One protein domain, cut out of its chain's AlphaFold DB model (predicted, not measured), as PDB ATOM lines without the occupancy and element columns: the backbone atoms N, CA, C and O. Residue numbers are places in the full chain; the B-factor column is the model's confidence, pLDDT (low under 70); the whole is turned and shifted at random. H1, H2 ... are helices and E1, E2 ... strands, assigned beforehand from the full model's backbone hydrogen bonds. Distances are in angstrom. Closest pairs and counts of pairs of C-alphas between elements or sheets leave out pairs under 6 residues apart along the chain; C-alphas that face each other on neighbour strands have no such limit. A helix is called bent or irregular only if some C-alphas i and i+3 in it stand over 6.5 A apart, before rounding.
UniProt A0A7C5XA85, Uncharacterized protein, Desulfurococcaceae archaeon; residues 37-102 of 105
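Overview. This is residues 37 to 102 of the 105 residues of an uncharacterized protein of Desulfurococcaceae archaeon (UniProt A0A7C5XA85). Picture a flat, open frame: the long strand hairpin of E1 and E2 makes one side, the longer helix H2 slants along the opposite side, H1 stands between them at one end, and residues 71 to 77 bridge the other end. The contacts across this frame are few, and the turn of the hairpin, residues 87 to 92, sticks out beyond the H1 end. The printed part has 66 residues, with two named helices followed by two named strands in the order H1, H2, E1, E2; the class is mixed, helices and strands, and the sheet is E1 - E2, antiparallel. The whole is loose, with a radius of gyration of the C-alphas of 14.0 A, and the C-alphas span 40 by 29 by 16 A along their three main axes.

Along the chain. Find C-alpha 37 at (-14.206, -10.917, 47.733); here H1 begins, and it runs through residues 37 to 49, 18.5 A from first to last C-alpha. After the four residues between them, at C-alpha 54, (-14.900, 2.057, 41.353), H2 sets out; it holds residues 54 to 70 and is 24.2 A from first to last C-alpha, with x at -35.353 at C-alpha 70. Go on past residues 71 to 77 to Ser 78, where E1 begins; it holds residues 78 to 85 and covers 22.3 A from first to last C-alpha. After residues 86 to 93 you reach E2, residues 94 to 101, also 22.3 A long. It ends at C-alpha 101, (-35.833, -5.471, 42.518), and Leu 102 is the last printed residue.

Arrangement. Start at H1 and look at its residues 42 to 46, which alone touch H2, and there alone residues 54 to 57. There are 4 pairs of C-alphas within 8 A, the closest being those of Ile 46 and Arg 54, 7.1 A apart. The lines of the two helices are about perpendicular, at 89 degrees. Residues 37 to 42 of H1 have 8 pairs of C-alphas within 10 A with E2 and 4 with E1; one pair of C-alphas of H1 and E2 is within 8 A, that of Ser 38 and Ile 96, 6.7 A apart. H1 and E1 are apart, but only just, with their closest C-alphas at 8.2 A. H2 and E1 are near each other, with 5 pairs of C-alphas within 10 A, and H2 and E2 are apart. Now compare the strands: E1 and E2 form a hairpin, antiparallel at 165 degrees between their directions. The C-alphas of Ser 78 and Pro 101 face each other at 4.2 A, and those of Ser 85 and Thr 94 at 5.2 A. Check N 79 and O 100, 2.8 A apart, and N 94 and O 85, 3.1 A apart; both pairs are within hydrogen-bond range. In H1 and H2 every O i to N i+4 pair is within hydrogen-bond range, and neither helix is bent.

Size, cuts and confidence. The two C-alphas farthest apart are those of Asp 73, in the link from H2 to E1, and Met 89, in the link from E1 to E2, at 40.9 A. From the first printed C-alpha, Asp 37, to the last, Leu 102, it is 26.1 A. The printed part has no cut. The link from H1 to H2 is tight; those from H2 to E1, 7 residues, and from E1 to E2, 8 residues, are short, and no link is long. In the link from E1 to E2, residues 87 to 92 stand free. Read the B-factor column for the model's confidence: the mean pLDDT of the printed part is 71.7, and residue 70 and residues 72 to 102 are under 70. H1 has a mean of 86 and H2 of 81, while E1 has 61 and E2 has 58.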
ATOM      1  N   ASP A  37     -14.664 -10.189  48.919       85.06
ATOM      2  CA  ASP A  37     -14.206 -10.917  47.733       85.06
ATOM      3  C   ASP A  37     -14.710 -10.264  46.439       85.06
ATOM      4  O   ASP A  37     -13.950 -10.065  45.484       85.06
ATOM      5  N   SER A  38     -15.977  -9.850  46.416       80.75
ATOM      6  CA  SER A  38     -16.557  -9.114  45.293       80.75
ATOM      7  C   SER A  38     -15.907  -7.750  45.102       80.75
ATOM      8  O   SER A  38     -15.652  -7.336  43.966       80.75
ATOM      9  N   LEU A  39     -15.598  -7.050  46.196       83.44
ATOM     10  CA  LEU A  39     -14.877  -5.783  46.129       83.44
ATOM     11  C   LEU A  39     -13.477  -5.975  45.524       83.44
ATOM     12  O   LEU A  39     -13.083  -5.211  44.639       83.44
ATOM     13  N   LEU A  40     -12.771  -7.031  45.934       87.38
ATOM     14  CA  LEU A  40     -11.456  -7.393  45.406       87.38
ATOM     15  C   LEU A  40     -11.513  -7.714  43.903       87.38
ATOM     16  O   LEU A  40     -10.623  -7.324  43.143       87.38
ATOM     17  N   ALA A  41     -12.555  -8.417  43.454       85.88
ATOM     18  CA  ALA A  41     -12.757  -8.718  42.039       85.88
ATOM     19  C   ALA A  41     -12.978  -7.442  41.209       85.88
ATOM     20  O   ALA A  41     -12.371  -7.286  40.145       85.88
ATOM     21  N   ILE A  42     -13.792  -6.510  41.716       85.62
ATOM     22  CA  ILE A  42     -14.029  -5.204  41.083       85.62
ATOM     23  C   ILE A  42     -12.719  -4.417  40.969       85.62
ATOM     24  O   ILE A  42     -12.427  -3.865  39.908       85.62
ATOM     25  N   ASP A  43     -11.902  -4.403  42.020       88.44
ATOM     26  CA  ASP A  43     -10.609  -3.710  42.008       88.44
ATOM     27  C   ASP A  43      -9.642  -4.266  40.977       88.44
ATOM     28  O   ASP A  43      -9.048  -3.507  40.208       88.44
ATOM     29  N   LYS A  44      -9.505  -5.595  40.933       88.50
ATOM     30  CA  LYS A  44      -8.665  -6.270  39.941       88.50
ATOM     31  C   LYS A  44      -9.129  -5.936  38.528       88.50
ATOM     32  O   LYS A  44      -8.303  -5.619  37.678       88.50
ATOM     33  N   PHE A  45     -10.438  -5.961  38.284       85.19
ATOM     34  CA  PHE A  45     -10.994  -5.614  36.981       85.19
ATOM     35  C   PHE A  45     -10.663  -4.168  36.586       85.19
ATOM     36  O   PHE A  45     -10.146  -3.938  35.496       85.19
ATOM     37  N   ILE A  46     -10.881  -3.206  37.486       87.94
ATOM     38  CA  ILE A  46     -10.591  -1.781  37.247       87.94
ATOM     39  C   ILE A  46      -9.107  -1.554  36.953       87.94
ATOM     40  O   ILE A  46      -8.774  -0.807  36.031       87.94
ATOM     41  N   ALA A  47      -8.226  -2.215  37.710       86.69
ATOM     42  CA  ALA A  47      -6.785  -2.142  37.507       86.69
ATOM     43  C   ALA A  47      -6.371  -2.686  36.130       86.69
ATOM     44  O   ALA A  47      -5.493  -2.115  35.486       86.69
ATOM     45  N   LEU A  48      -7.023  -3.754  35.657       86.19
ATOM     46  CA  LEU A  48      -6.763  -4.344  34.341       86.19
ATOM     47  C   LEU A  48      -7.292  -3.482  33.189       86.19
ATOM     48  O   LEU A  48      -6.641  -3.391  32.151       86.19
ATOM     49  N   THR A  49      -8.457  -2.850  33.347       80.62
ATOM     50  CA  THR A  49      -9.070  -2.034  32.284       80.62
ATOM     51  C   THR A  49      -8.582  -0.586  32.264       80.62
ATOM     52  O   THR A  49      -8.936   0.155  31.350       80.62
ATOM     53  N   GLY A  50      -7.800  -0.161  33.262       80.50
ATOM     54  CA  GLY A  50      -7.312   1.215  33.384       80.50
ATOM     55  C   GLY A  50      -8.413   2.231  33.709       80.50
ATOM     56  O   GLY A  50      -8.282   3.411  33.388       80.50
ATOM     57  N   GLU A  51      -9.520   1.791  34.314       76.44
ATOM     58  CA  GLU A  51     -10.602   2.700  34.708       76.44
ATOM     59  C   GLU A  51     -10.196   3.530  35.936       76.44
ATOM     60  O   GLU A  51      -9.527   3.058  36.850       76.44
ATOM     61  N   TYR A  52     -10.639   4.787  35.985       75.12
ATOM     62  CA  TYR A  52     -10.152   5.745  36.984       75.12
ATOM     63  C   TYR A  52     -10.710   5.534  38.402       75.12
ATOM     64  O   TYR A  52     -10.123   6.019  39.365       75.12
ATOM     65  N   SER A  53     -11.875   4.890  38.563       86.19
ATOM     66  CA  SER A  53     -12.461   4.653  39.894       86.19
ATOM     67  C   SER A  53     -13.562   3.592  39.903       86.19
ATOM     68  O   SER A  53     -14.301   3.443  38.926       86.19
ATOM     69  N   ARG A  54     -13.757   2.950  41.068       85.56
ATOM     70  CA  ARG A  54     -14.900   2.057  41.353       85.56
ATOM     71  C   ARG A  54     -16.236   2.709  41.027       85.56
ATOM     72  O   ARG A  54     -17.081   2.109  40.374       85.56
ATOM     73  N   THR A  55     -16.403   3.962  41.441       85.38
ATOM     74  CA  THR A  55     -17.629   4.726  41.201       85.38
ATOM     75  C   THR A  55     -17.904   4.889  39.714       85.38
ATOM     76  O   THR A  55     -19.037   4.691  39.285       85.38
ATOM     77  N   LEU A  56     -16.889   5.243  38.920       85.56
ATOM     78  CA  LEU A  56     -17.052   5.434  37.479       85.56
ATOM     79  C   LEU A  56     -17.423   4.124  36.784       85.56
ATOM     80  O   LEU A  56     -18.353   4.112  35.980       85.56
ATOM     81  N   PHE A  57     -16.742   3.033  37.136       86.44
ATOM     82  CA  PHE A  57     -17.051   1.708  36.612       86.44
ATOM     83  C   PHE A  57     -18.497   1.300  36.929       86.44
ATOM     84  O   PHE A  57     -19.274   1.028  36.016       86.44
ATOM     85  N   ILE A  58     -18.896   1.355  38.205       84.94
ATOM     86  CA  ILE A  58     -20.263   1.011  38.622       84.94
ATOM     87  C   ILE A  58     -21.297   1.929  37.954       84.94
ATOM     88  O   ILE A  58     -22.349   1.455  37.531       84.94
ATOM     89  N   THR A  59     -20.993   3.221  37.792       84.06
ATOM     90  CA  THR A  59     -21.878   4.166  37.089       84.06
ATOM     91  C   THR A  59     -22.110   3.728  35.644       84.06
ATOM     92  O   THR A  59     -23.261   3.608  35.238       84.06
ATOM     93  N   LYS A  60     -21.046   3.407  34.894       85.94
ATOM     94  CA  LYS A  60     -21.155   2.949  33.497       85.94
ATOM     95  C   LYS A  60     -21.975   1.666  33.375       85.94
ATOM     96  O   LYS A  60     -22.801   1.552  32.475       85.94
ATOM     97  N   VAL A  61     -21.769   0.713  34.289       84.38
ATOM     98  CA  VAL A  61     -22.534  -0.545  34.318       84.38
ATOM     99  C   VAL A  61     -24.022  -0.270  34.538       84.38
ATOM    100  O   VAL A  61     -24.855  -0.783  33.793       84.38
ATOM    101  N   ILE A  62     -24.363   0.573  35.517       82.19
ATOM    102  CA  ILE A  62     -25.756   0.944  35.804       82.19
ATOM    103  C   ILE A  62     -26.376   1.714  34.628       82.19
ATOM    104  O   ILE A  62     -27.527   1.458  34.285       82.19
ATOM    105  N   GLU A  63     -25.639   2.624  33.992       83.06
ATOM    106  CA  GLU A  63     -26.113   3.387  32.828       83.06
ATOM    107  C   GLU A  63     -26.395   2.481  31.625       83.06
ATOM    108  O   GLU A  63     -27.472   2.571  31.033       83.06
ATOM    109  N   ALA A  64     -25.470   1.577  31.290       79.94
ATOM    110  CA  ALA A  64     -25.647   0.621  30.197       79.94
ATOM    111  C   ALA A  64     -26.863  -0.286  30.433       79.94
ATOM    112  O   ALA A  64     -27.652  -0.547  29.523       79.94
ATOM    113  N   LEU A  65     -27.040  -0.720  31.678       77.31
ATOM    114  CA  LEU A  65     -28.168  -1.531  32.101       77.31
ATOM    115  C   LEU A  65     -29.499  -0.764  32.028       77.31
ATOM    116  O   LEU A  65     -30.479  -1.279  31.490       77.31
ATOM    117  N   ALA A  66     -29.535   0.471  32.532       74.00
ATOM    118  CA  ALA A  66     -30.713   1.332  32.477       74.00
ATOM    119  C   ALA A  66     -31.121   1.642  31.030       74.00
ATOM    120  O   ALA A  66     -32.308   1.620  30.707       74.00
ATOM    121  N   GLU A  67     -30.150   1.880  30.146       77.31
ATOM    122  CA  GLU A  67     -30.412   2.092  28.723       77.31
ATOM    123  C   GLU A  67     -30.942   0.821  28.044       77.31
ATOM    124  O   GLU A  67     -31.881   0.903  27.249       77.31
ATOM    125  N   GLY A  68     -30.408  -0.355  28.391       74.31
ATOM    126  CA  GLY A  68     -30.929  -1.644  27.923       74.31
ATOM    127  C   GLY A  68     -32.388  -1.872  28.330       74.31
ATOM    128  O   GLY A  68     -33.209  -2.279  27.505       74.31
ATOM    129  N   LEU A  69     -32.737  -1.526  29.571       70.19
ATOM    130  CA  LEU A  69     -34.119  -1.589  30.054       70.19
ATOM    131  C   LEU A  69     -35.029  -0.563  29.386       70.19
ATOM    132  O   LEU A  69     -36.164  -0.878  29.064       70.19
ATOM    133  N   ARG A  70     -34.551   0.660  29.139       69.62
ATOM    134  CA  ARG A  70     -35.353   1.708  28.486       69.62
ATOM    135  C   ARG A  70     -35.755   1.336  27.059       69.62
ATOM    136  O   ARG A  70     -36.809   1.755  26.592       69.62
ATOM    137  N   ARG A  71     -34.901   0.586  26.359       74.06
ATOM    138  CA  ARG A  71     -35.117   0.164  24.965       74.06
ATOM    139  C   ARG A  71     -36.002  -1.067  24.823       74.06
ATOM    140  O   ARG A  71     -36.260  -1.487  23.699       74.06
ATOM    141  N   THR A  72     -36.437  -1.661  25.926       62.72
ATOM    142  CA  THR A  72     -37.223  -2.887  25.907       62.72
ATOM    143  C   THR A  72     -38.489  -2.715  26.749       62.72
ATOM    144  O   THR A  72     -38.446  -2.124  27.822       62.72
ATOM    145  N   ASP A  73     -39.637  -3.223  26.285       61.59
ATOM    146  CA  ASP A  73     -40.894  -3.256  27.062       61.59
ATOM    147  C   ASP A  73     -40.815  -4.332  28.167       61.59
ATOM    148  O   ASP A  73     -41.580  -5.298  28.216       61.59
ATOM    149  N   TYR A  74     -39.811  -4.226  29.041       60.97
ATOM    150  CA  TYR A  74     -39.502  -5.248  30.035       60.97
ATOM    151  C   TYR A  74     -40.452  -5.157  31.234       60.97
ATOM    152  O   TYR A  74     -40.327  -4.291  32.099       60.97
ATOM    153  N   ASN A  75     -41.379  -6.113  31.319       59.78
ATOM    154  CA  ASN A  75     -42.177  -6.377  32.514       59.78
ATOM    155  C   ASN A  75     -41.484  -7.445  33.381       59.78
ATOM    156  O   ASN A  75     -41.885  -8.607  33.396       59.78
ATOM    157  N   ALA A  76     -40.401  -7.066  34.064       61.16
ATOM    158  CA  ALA A  76     -39.661  -7.950  34.967       61.16
ATOM    159  C   ALA A  76     -39.796  -7.505  36.429       61.16
ATOM    160  O   ALA A  76     -39.832  -6.315  36.731       61.16
ATOM    161  N   ALA A  77     -39.849  -8.475  37.348       62.62
ATOM    162  CA  ALA A  77     -39.926  -8.222  38.791       62.62
ATOM    163  C   ALA A  77     -38.564  -7.858  39.412       62.62
ATOM    164  O   ALA A  77     -38.495  -7.245  40.477       62.62
ATOM    165  N   SER A  78     -37.469  -8.233  38.755       59.03
ATOM    166  CA  SER A  78     -36.111  -7.958  39.204       59.03
ATOM    167  C   SER A  78     -35.138  -7.999  38.040       59.03
ATOM    168  O   SER A  78     -35.389  -8.627  37.013       59.03
ATOM    169  N   LEU A  79     -34.003  -7.353  38.247       60.16
ATOM    170  CA  LEU A  79     -32.892  -7.282  37.326       60.16
ATOM    171  C   LEU A  79     -31.665  -7.875  38.008       60.16
ATOM    172  O   LEU A  79     -31.335  -7.468  39.116       60.16
ATOM    173  N   GLU A  80     -31.001  -8.827  37.370       59.62
ATOM    174  CA  GLU A  80     -29.848  -9.513  37.947       59.62
ATOM    175  C   GLU A  80     -28.610  -9.276  37.076       59.62
ATOM    176  O   GLU A  80     -28.580  -9.635  35.901       59.62
ATOM    177  N   LEU A  81     -27.586  -8.653  37.656       60.38
ATOM    178  CA  LEU A  81     -26.257  -8.504  37.065       60.38
ATOM    179  C   LEU A  81     -25.362  -9.618  37.604       60.38
ATOM    180  O   LEU A  81     -25.000  -9.584  38.780       60.38
ATOM    181  N   LYS A  82     -24.991 -10.578  36.753       61.69
ATOM    182  CA  LYS A  82     -24.045 -11.649  37.100       61.69
ATOM    183  C   LYS A  82     -22.652 -11.342  36.570       61.69
ATOM    184  O   LYS A  82     -22.458 -11.270  35.358       61.69
ATOM    185  N   PHE A  83     -21.677 -11.236  37.461       60.47
ATOM    186  CA  PHE A  83     -20.260 -11.252  37.122       60.47
ATOM    187  C   PHE A  83     -19.742 -12.665  37.347       60.47
ATOM    188  O   PHE A  83     -19.789 -13.181  38.462       60.47
ATOM    189  N   ILE A  84     -19.276 -13.301  36.277       69.56
ATOM    190  CA  ILE A  84     -18.736 -14.659  36.320       69.56
ATOM    191  C   ILE A  84     -17.229 -14.543  36.119       69.56
ATOM    192  O   ILE A  84     -16.774 -14.214  35.023       69.56
ATOM    193  N   SER A  85     -16.461 -14.798  37.175       57.28
ATOM    194  CA  SER A  85     -15.005 -14.886  37.095       57.28
ATOM    195  C   SER A  85     -14.607 -16.345  36.914       57.28
ATOM    196  O   SER A  85     -14.901 -17.189  37.763       57.28
ATOM    197  N   LYS A  86     -13.954 -16.653  35.789       61.56
ATOM    198  CA  LYS A  86     -13.384 -17.980  35.551       61.56
ATOM    199  C   LYS A  86     -12.057 -18.083  36.286       61.56
ATOM    200  O   LYS A  86     -11.132 -17.327  35.996       61.56
ATOM    201  N   ASN A  87     -11.968 -19.031  37.209       58.81
ATOM    202  CA  ASN A  87     -10.727 -19.318  37.904       58.81
ATOM    203  C   ASN A  87      -9.782 -20.081  36.948       58.81
ATOM    204  O   ASN A  87     -10.158 -21.146  36.452       58.81
ATOM    205  N   PRO A  88      -8.574 -19.572  36.643       57.91
ATOM    206  CA  PRO A  88      -7.662 -20.228  35.702       57.91
ATOM    207  C   PRO A  88      -7.151 -21.598  36.182       57.91
ATOM    208  O   PRO A  88      -6.609 -22.345  35.372       57.91
ATOM    209  N   MET A  89      -7.336 -21.950  37.461       61.72
ATOM    210  CA  MET A  89      -6.926 -23.243  38.030       61.72
ATOM    211  C   MET A  89      -8.010 -24.338  38.006       61.72
ATOM    212  O   MET A  89      -7.782 -25.420  38.534       61.72
ATOM    213  N   GLY A  90      -9.163 -24.111  37.364       53.97
ATOM    214  CA  GLY A  90     -10.165 -25.164  37.134       53.97
ATOM    215  C   GLY A  90     -11.096 -25.475  38.312       53.97
ATOM    216  O   GLY A  90     -11.943 -26.355  38.184       53.97
ATOM    217  N   GLU A  91     -10.990 -24.746  39.423       57.16
ATOM    218  CA  GLU A  91     -11.991 -24.766  40.496       57.16
ATOM    219  C   GLU A  91     -13.159 -23.811  40.199       57.16
ATOM    220  O   GLU A  91     -13.042 -22.918  39.357       57.16
ATOM    221  N   GLU A  92     -14.297 -24.053  40.861       56.56
ATOM    222  CA  GLU A  92     -15.616 -23.467  40.581       56.56
ATOM    223  C   GLU A  92     -15.591 -21.971  40.216       56.56
ATOM    224  O   GLU A  92     -14.888 -21.155  40.814       56.56
ATOM    225  N   ASN A  93     -16.398 -21.592  39.216       64.75
ATOM    226  CA  ASN A  93     -16.522 -20.196  38.801       64.75
ATOM    227  C   ASN A  93     -17.070 -19.354  39.957       64.75
ATOM    228  O   ASN A  93     -18.148 -19.638  40.480       64.75
ATOM    229  N   THR A  94     -16.390 -18.259  40.289       58.22
ATOM    230  CA  THR A  94     -16.932 -17.283  41.234       58.22
ATOM    231  C   THR A  94     -18.037 -16.495  40.535       58.22
ATOM    232  O   THR A  94     -17.788 -15.839  39.518       58.22
ATOM    233  N   VAL A  95     -19.262 -16.573  41.061       65.88
ATOM    234  CA  VAL A  95     -20.427 -15.853  40.528       65.88
ATOM    235  C   VAL A  95     -20.867 -14.792  41.527       65.88
ATOM    236  O   VAL A  95     -21.355 -15.109  42.607       65.88
ATOM    237  N   ILE A  96     -20.749 -13.527  41.136       55.81
ATOM    238  CA  ILE A  96     -21.252 -12.385  41.902       55.81
ATOM    239  C   ILE A  96     -22.557 -11.949  41.251       55.81
ATOM    240  O   ILE A  96     -22.562 -11.609  40.069       55.81
ATOM    241  N   SER A  97     -23.659 -11.953  41.999       57.28
ATOM    242  CA  SER A  97     -24.974 -11.561  41.478       57.28
ATOM    243  C   SER A  97     -25.495 -10.330  42.214       57.28
ATOM    244  O   SER A  97     -25.752 -10.382  43.414       57.28
ATOM    245  N   ILE A  98     -25.669  -9.217  41.501       59.25
ATOM    246  CA  ILE A  98     -26.322  -8.013  42.025       59.25
ATOM    247  C   ILE A  98     -27.771  -8.025  41.549       59.25
ATOM    248  O   ILE A  98     -28.037  -7.868  40.357       59.25
ATOM    249  N   VAL A  99     -28.710  -8.194  42.482       56.75
ATOM    250  CA  VAL A  99     -30.150  -8.205  42.193       56.75
ATOM    251  C   VAL A  99     -30.767  -6.857  42.552       56.75
ATOM    252  O   VAL A  99     -30.747  -6.431  43.706       56.75
ATOM    253  N   ILE A 100     -31.355  -6.193  41.560       60.25
ATOM    254  CA  ILE A 100     -32.102  -4.947  41.706       60.25
ATOM    255  C   ILE A 100     -33.594  -5.276  41.549       60.25
ATOM    256  O   ILE A 100     -34.040  -5.562  40.435       60.25
ATOM    257  N   PRO A 101     -34.395  -5.265  42.628       52.56
ATOM    258  CA  PRO A 101     -35.833  -5.471  42.518       52.56
ATOM    259  C   PRO A 101     -36.475  -4.291  41.779       52.56
ATOM    260  O   PRO A 101     -36.253  -3.127  42.123       52.56
ATOM    261  N   LEU A 102     -37.288  -4.588  40.767       60.81
ATOM    262  CA  LEU A 102     -38.020  -3.587  39.999       60.81
ATOM    263  C   LEU A 102     -39.436  -3.500  40.570       60.81
ATOM    264  O   LEU A 102     -40.143  -4.502  40.682       60.81
TER     265      LEU A 102